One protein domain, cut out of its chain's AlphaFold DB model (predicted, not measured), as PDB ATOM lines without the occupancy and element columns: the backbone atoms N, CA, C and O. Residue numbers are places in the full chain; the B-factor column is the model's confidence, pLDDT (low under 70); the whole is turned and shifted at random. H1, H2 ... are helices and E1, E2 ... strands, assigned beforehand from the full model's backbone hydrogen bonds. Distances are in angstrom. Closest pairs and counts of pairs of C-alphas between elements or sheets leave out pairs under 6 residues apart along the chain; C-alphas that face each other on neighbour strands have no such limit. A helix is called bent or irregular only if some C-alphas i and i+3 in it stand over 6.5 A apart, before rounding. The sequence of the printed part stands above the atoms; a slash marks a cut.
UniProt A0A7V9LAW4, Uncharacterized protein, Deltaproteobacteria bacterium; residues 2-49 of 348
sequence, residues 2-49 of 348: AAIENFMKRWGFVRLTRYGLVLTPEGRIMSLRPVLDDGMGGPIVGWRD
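What this domain is: This is residues 2 to 49 of the 348 residues of an uncharacterized protein of Deltaproteobacteria bacterium (UniProt A0A7V9LAW4). A small two-stranded hairpin, E1 and E2, makes the middle of a loose assembly: the short helix H2 sits beside E1, and H1 reaches away beyond H2 as an arm, its residues 6 to 11 sticking out with residue 12. On the E2 side, the long unnamed stretch of residues 32 to 49 loops out and folds back past that strand. The 48 printed residues hold two named helices and two named strands in the order H1, H2, E1, E2, with an antiparallel sheet, E1 - E2; the class is mixed, helices and strands, with under half of the residues in named elements. The whole is only just loose, close to compact, with a radius of gyration of the C-alphas of 11.6 A and spans of 34 by 24 by 15 A.

How they stand to each other: Start at the hairpin of E1, residues 21 to 23, and E2, residues 29 to 31, antiparallel at 146 degrees. N 22 and O 30 are within hydrogen-bond range at 2.8 A, as are N 30 and O 22 at 2.8 A. Look next at H2, residues 13 to 18: its closest C-alpha pair with E1 is Leu 16 and Val 22, 6.4 A apart. H2 is apart from E2. H1, residues 2 to 11, and H2 meet only through their link; H1 is apart from both strands. In H1 every O i to N i+4 pair is within hydrogen-bond range; in H2, 0 of 2 are, but 2 of 3 O i to N i+3 pairs are.

Where its parts are: Find C-alpha 21 at (163.436, 229.062, 225.061), where E1 begins; E1 and E2 are each 6.8 A long. H1 runs 14.4 A from C-alpha 2 at (162.951, 234.026, 203.956), and H2 9.6 A. H2 is neither bent nor irregular, but only just: C-alphas 14 and 17 are 6.1 A apart. E2 ends at C-alpha 31, (164.340, 224.868, 226.463).

The domain as a whole: The C-alphas farthest apart, those of Ala 3 and Gly 39, are 33.9 A apart. The printed part has no cut, and the three links between elements are tight. Mean pLDDT of the printed part is 70.8; 25 residues are under 70, among them 35 to 49.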
ATOM      1  N   ALA A   2     162.177 233.168 203.041       64.69
ATOM      2  CA  ALA A   2     162.951 234.026 203.956       64.69
ATOM      3  C   ALA A   2     162.173 235.213 204.576       64.69
ATOM      4  O   ALA A   2     162.512 235.689 205.654       64.69
ATOM      5  N   ALA A   3     161.107 235.688 203.921       63.72
ATOM      6  CA  ALA A   3     160.306 236.806 204.422       63.72
ATOM      7  C   ALA A   3     159.536 236.462 205.709       63.72
ATOM      8  O   ALA A   3     159.491 237.274 206.627       63.72
ATOM      9  N   ILE A   4     158.984 235.245 205.802       57.84
ATOM     10  CA  ILE A   4     158.264 234.773 206.994       57.84
ATOM     11  C   ILE A   4     159.240 234.569 208.154       57.84
ATOM     12  O   ILE A   4     158.924 234.896 209.289       57.84
ATOM     13  N   GLU A   5     160.450 234.098 207.866       64.19
ATOM     14  CA  GLU A   5     161.502 233.904 208.864       64.19
ATOM     15  C   GLU A   5     161.962 235.240 209.470       64.19
ATOM     16  O   GLU A   5     162.069 235.368 210.689       64.19
ATOM     17  N   ASN A   6     162.135 236.268 208.634       72.62
ATOM     18  CA  ASN A   6     162.429 237.630 209.084       72.62
ATOM     19  C   ASN A   6     161.252 238.273 209.826       72.62
ATOM     20  O   ASN A   6     161.464 239.015 210.783       72.62
ATOM     21  N   PHE A   7     160.018 237.977 209.417       71.38
ATOM     22  CA  PHE A   7     158.825 238.469 210.098       71.38
ATOM     23  C   PHE A   7     158.673 237.840 211.484       71.38
ATOM     24  O   PHE A   7     158.506 238.557 212.468       71.38
ATOM     25  N   MET A   8     158.839 236.517 211.587       67.88
ATOM     26  CA  MET A   8     158.846 235.835 212.877       67.88
ATOM     27  C   MET A   8     159.981 236.374 213.752       67.88
ATOM     28  O   MET A   8     159.692 236.747 214.889       67.88
ATOM     29  N   LYS A   9     161.214 236.530 213.215       70.31
ATOM     30  CA  LYS A   9     162.373 237.188 213.878       70.31
ATOM     31  C   LYS A   9     162.017 238.535 214.487       70.31
ATOM     32  O   LYS A   9     162.459 238.831 215.592       70.31
ATOM     33  N   ARG A  10     161.175 239.306 213.803       74.25
ATOM     34  CA  ARG A  10     160.792 240.659 214.206       74.25
ATOM     35  C   ARG A  10     159.630 240.717 215.203       74.25
ATOM     36  O   ARG A  10     159.525 241.714 215.902       74.25
ATOM     37  N   TRP A  11     158.772 239.693 215.271       63.44
ATOM     38  CA  TRP A  11     157.540 239.713 216.082       63.44
ATOM     39  C   TRP A  11     157.519 238.743 217.276       63.44
ATOM     40  O   TRP A  11     156.793 238.993 218.233       63.44
ATOM     41  N   GLY A  12     158.280 237.642 217.257       57.44
ATOM     42  CA  GLY A  12     158.093 236.552 218.232       57.44
ATOM     43  C   GLY A  12     159.346 236.027 218.933       57.44
ATOM     44  O   GLY A  12     159.231 235.392 219.979       57.44
ATOM     45  N   PHE A  13     160.551 236.298 218.419       57.28
ATOM     46  CA  PHE A  13     161.779 235.712 218.985       57.28
ATOM     47  C   PHE A  13     162.240 236.361 220.285       57.28
ATOM     48  O   PHE A  13     162.851 235.688 221.109       57.28
ATOM     49  N   VAL A  14     161.891 237.630 220.501       55.06
ATOM     50  CA  VAL A  14     162.267 238.372 221.715       55.06
ATOM     51  C   VAL A  14     161.585 237.792 222.963       55.06
ATOM     52  O   VAL A  14     162.131 237.859 224.060       55.06
ATOM     53  N   ARG A  15     160.421 237.142 222.813       67.94
ATOM     54  CA  ARG A  15     159.696 236.561 223.952       67.94
ATOM     55  C   ARG A  15     160.179 235.174 224.353       67.94
ATOM     56  O   ARG A  15     160.114 234.849 225.532       67.94
ATOM     57  N   LEU A  16     160.713 234.374 223.429       76.94
ATOM     58  CA  LEU A  16     161.179 233.017 223.742       76.94
ATOM     59  C   LEU A  16     162.313 233.035 224.775       76.94
ATOM     60  O   LEU A  16     162.295 232.252 225.723       76.94
ATOM     61  N   THR A  17     163.232 233.996 224.670       75.94
ATOM     62  CA  THR A  17     164.380 234.100 225.578       75.94
ATOM     63  C   THR A  17     163.959 234.396 227.021       75.94
ATOM     64  O   THR A  17     164.532 233.810 227.939       75.94
ATOM     65  N   ARG A  18     162.908 235.207 227.242       81.38
ATOM     66  CA  ARG A  18     162.343 235.458 228.588       81.38
ATOM     67  C   ARG A  18     161.813 234.179 229.250       81.38
ATOM     68  O   ARG A  18     161.912 234.031 230.464       81.38
ATOM     69  N   TYR A  19     161.317 233.225 228.464       80.31
ATOM     70  CA  TYR A  19     160.851 231.929 228.969       80.31
ATOM     71  C   TYR A  19     161.956 230.863 229.029       80.31
ATOM     72  O   TYR A  19     161.696 229.721 229.411       80.31
ATOM     73  N   GLY A  20     163.201 231.224 228.702       87.19
ATOM     74  CA  GLY A  20     164.308 230.277 228.607       87.19
ATOM     75  C   GLY A  20     164.180 229.349 227.402       87.19
ATOM     76  O   GLY A  20     164.648 228.221 227.471       87.19
ATOM     77  N   LEU A  21     163.534 229.788 226.322       85.94
ATOM     78  CA  LEU A  21     163.436 229.062 225.061       85.94
ATOM     79  C   LEU A  21     164.399 229.683 224.036       85.94
ATOM     80  O   LEU A  21     164.464 230.903 223.883       85.94
ATOM     81  N   VAL A  22     165.146 228.845 223.325       85.69
ATOM     82  CA  VAL A  22     166.108 229.234 222.287       85.69
ATOM     83  C   VAL A  22     165.715 228.558 220.988       85.69
ATOM     84  O   VAL A  22     165.462 227.357 220.965       85.69
ATOM     85  N   LEU A  23     165.677 229.317 219.896       82.94
ATOM     86  CA  LEU A  23     165.526 228.718 218.580       82.94
ATOM     87  C   LEU A  23     166.893 228.311 218.038       82.94
ATOM     88  O   LEU A  23     167.782 229.152 217.909       82.94
ATOM     89  N   THR A  24     167.050 227.040 217.698       81.19
ATOM     90  CA  THR A  24     168.239 226.559 217.001       81.19
ATOM     91  C   THR A  24     168.230 227.034 215.543       81.19
ATOM     92  O   THR A  24     167.159 227.333 215.001       81.19
ATOM     93  N   PRO A  25     169.390 227.118 214.868       79.25
ATOM     94  CA  PRO A  25     169.457 227.496 213.454       79.25
ATOM     95  C   PRO A  25     168.653 226.564 212.532       79.25
ATOM     96  O   PRO A  25     168.222 226.986 211.462       79.25
ATOM     97  N   GLU A  26     168.363 225.333 212.956       79.06
ATOM     98  CA  GLU A  26     167.477 224.406 212.239       79.06
ATOM     99  C   GLU A  26     165.990 224.789 212.360       79.06
ATOM    100  O   GLU A  26     165.130 224.185 211.711       79.06
ATOM    101  N   GLY A  27     165.668 225.791 213.179       78.62
ATOM    102  CA  GLY A  27     164.315 226.245 213.471       78.62
ATOM    103  C   GLY A  27     163.578 225.374 214.487       78.62
ATOM    104  O   GLY A  27     162.353 225.275 214.397       78.62
ATOM    105  N   ARG A  28     164.298 224.725 215.416       81.19
ATOM    106  CA  ARG A  28     163.710 224.002 216.560       81.19
ATOM    107  C   ARG A  28     163.697 224.895 217.792       81.19
ATOM    108  O   ARG A  28     164.608 225.690 217.975       81.19
ATOM    109  N   ILE A  29     162.690 224.751 218.648       81.62
ATOM    110  CA  ILE A  29     162.627 225.468 219.928       81.62
ATOM    111  C   ILE A  29     163.179 224.544 221.021       81.62
ATOM    112  O   ILE A  29     162.560 223.530 221.349       81.62
ATOM    113  N   MET A  30     164.329 224.903 221.587       82.94
ATOM    114  CA  MET A  30     164.952 224.243 222.735       82.94
ATOM    115  C   MET A  30     164.650 224.997 224.026       82.94
ATOM    116  O   MET A  30     164.637 226.224 224.039       82.94
ATOM    117  N   SER A  31     164.444 224.281 225.125       84.94
ATOM    118  CA  SER A  31     164.340 224.868 226.463       84.94
ATOM    119  C   SER A  31     165.686 224.827 227.169       84.94
ATOM    120  O   SER A  31     166.287 223.781 227.307       84.94
ATOM    121  N   LEU A  32     166.144 225.947 227.707       81.25
ATOM    122  CA  LEU A  32     167.291 226.004 228.616       81.25
ATOM    123  C   LEU A  32     166.931 225.547 230.037       81.25
ATOM    124  O   LEU A  32     167.811 225.385 230.879       81.25
ATOM    125  N   ARG A  33     165.638 225.359 230.333       78.12
ATOM    126  CA  ARG A  33     165.174 224.825 231.616       78.12
ATOM    127  C   ARG A  33     165.205 223.289 231.603       78.12
ATOM    128  O   ARG A  33     164.825 222.701 230.589       78.12
ATOM    129  N   PRO A  34     165.562 222.638 232.726       73.56
ATOM    130  CA  PRO A  34     165.784 221.187 232.822       73.56
ATOM    131  C   PRO A  34     164.490 220.345 232.842       73.56
ATOM    132  O   PRO A  34     164.399 219.374 233.585       73.56
ATOM    133  N   VAL A  35     163.443 220.737 232.107       61.81
ATOM    134  CA  VAL A  35     162.071 220.261 232.386       61.81
ATOM    135  C   VAL A  35     161.557 219.184 231.423       61.81
ATOM    136  O   VAL A  35     160.625 218.475 231.777       61.81
ATOM    137  N   LEU A  36     162.175 218.959 230.269       59.66
ATOM    138  CA  LEU A  36     161.896 217.775 229.449       59.66
ATOM    139  C   LEU A  36     163.199 217.326 228.813       59.66
ATOM    140  O   LEU A  36     163.881 218.152 228.229       59.66
ATOM    141  N   ASP A  37     163.541 216.055 228.956       60.44
ATOM    142  CA  ASP A  37     164.631 215.416 228.226       60.44
ATOM    143  C   ASP A  37     163.965 214.561 227.144       60.44
ATOM    144  O   ASP A  37     163.098 213.738 227.453       60.44
ATOM    145  N   ASP A  38     164.289 214.798 225.877       65.19
ATOM    146  CA  ASP A  38     163.723 214.090 224.722       65.19
ATOM    147  C   ASP A  38     164.224 212.636 224.591       65.19
ATOM    148  O   ASP A  38     163.932 211.953 223.611       65.19
ATOM    149  N   GLY A  39     164.986 212.149 225.577       63.47
ATOM    150  CA  GLY A  39     165.620 210.833 225.556       63.47
ATOM    151  C   GLY A  39     166.886 210.784 224.696       63.47
ATOM    152  O   GLY A  39     167.609 209.790 224.745       63.47
ATOM    153  N   MET A  40     167.193 211.863 223.970       60.31
ATOM    154  CA  MET A  40     168.461 212.091 223.274       60.31
ATOM    155  C   MET A  40     169.378 213.055 224.048       60.31
ATOM    156  O   MET A  40     170.441 213.427 223.548       60.31
ATOM    157  N   GLY A  41     169.013 213.420 225.283       62.47
ATOM    158  CA  GLY A  41     169.782 214.318 226.147       62.47
ATOM    159  C   GLY A  41     169.503 215.800 225.885       62.47
ATOM    160  O   GLY A  41     170.251 216.654 226.370       62.47
ATOM    161  N   GLY A  42     168.486 216.121 225.078       61.84
ATOM    162  CA  GLY A  42     168.176 217.461 224.603       61.84
ATOM    163  C   GLY A  42     166.836 217.982 225.133       61.84
ATOM    164  O   GLY A  42     165.796 217.353 224.952       61.84
ATOM    165  N   PRO A  43     166.793 219.177 225.738       63.41
ATOM    166  CA  PRO A  43     165.527 219.788 226.116       63.41
ATOM    167  C   PRO A  43     164.824 220.448 224.925       63.41
ATOM    168  O   PRO A  43     165.139 221.579 224.551       63.41
ATOM    169  N   ILE A  44     163.851 219.752 224.324       68.12
ATOM    170  CA  ILE A  44     163.081 220.219 223.154       68.12
ATOM    171  C   ILE A  44     161.620 220.484 223.535       68.12
ATOM    172  O   ILE A  44     160.954 219.640 224.129       68.12
ATOM    173  N   VAL A  45     161.104 221.665 223.171       67.19
ATOM    174  CA  VAL A  45     159.725 222.100 223.492       67.19
ATOM    175  C   VAL A  45     158.871 222.323 222.237       67.19
ATOM    176  O   VAL A  45     157.660 222.501 222.334       67.19
ATOM    177  N   GLY A  46     159.456 222.266 221.037       66.62
ATOM    178  CA  GLY A  46     158.726 222.459 219.781       66.62
ATOM    179  C   GLY A  46     158.963 221.338 218.777       66.62
ATOM    180  O   GLY A  46     160.106 221.046 218.437       66.62
ATOM    181  N   TRP A  47     157.869 220.779 218.265       61.41
ATOM    182  CA  TRP A  47     157.852 219.741 217.237       61.41
ATOM    183  C   TRP A  47     157.475 220.353 215.893       61.41
ATOM    184  O   TRP A  47     156.568 221.182 215.817       61.41
ATOM    185  N   ARG A  48     158.149 219.944 214.817       64.94
ATOM    186  CA  ARG A  48     157.632 220.147 213.457       64.94
ATOM    187  C   ARG A  48     156.750 218.960 213.084       64.94
ATOM    188  O   ARG A  48     157.061 217.840 213.469       64.94
ATOM    189  N   ASP A  49     155.750 219.173 212.232       63.69
ATOM    190  CA  ASP A  49     154.845 218.110 211.743       63.69
ATOM    191  C   ASP A  49     155.562 216.937 211.038       63.69
ATOM    192  O   ASP A  49     154.956 215.910 210.749       63.69
TER     193      ASP A  49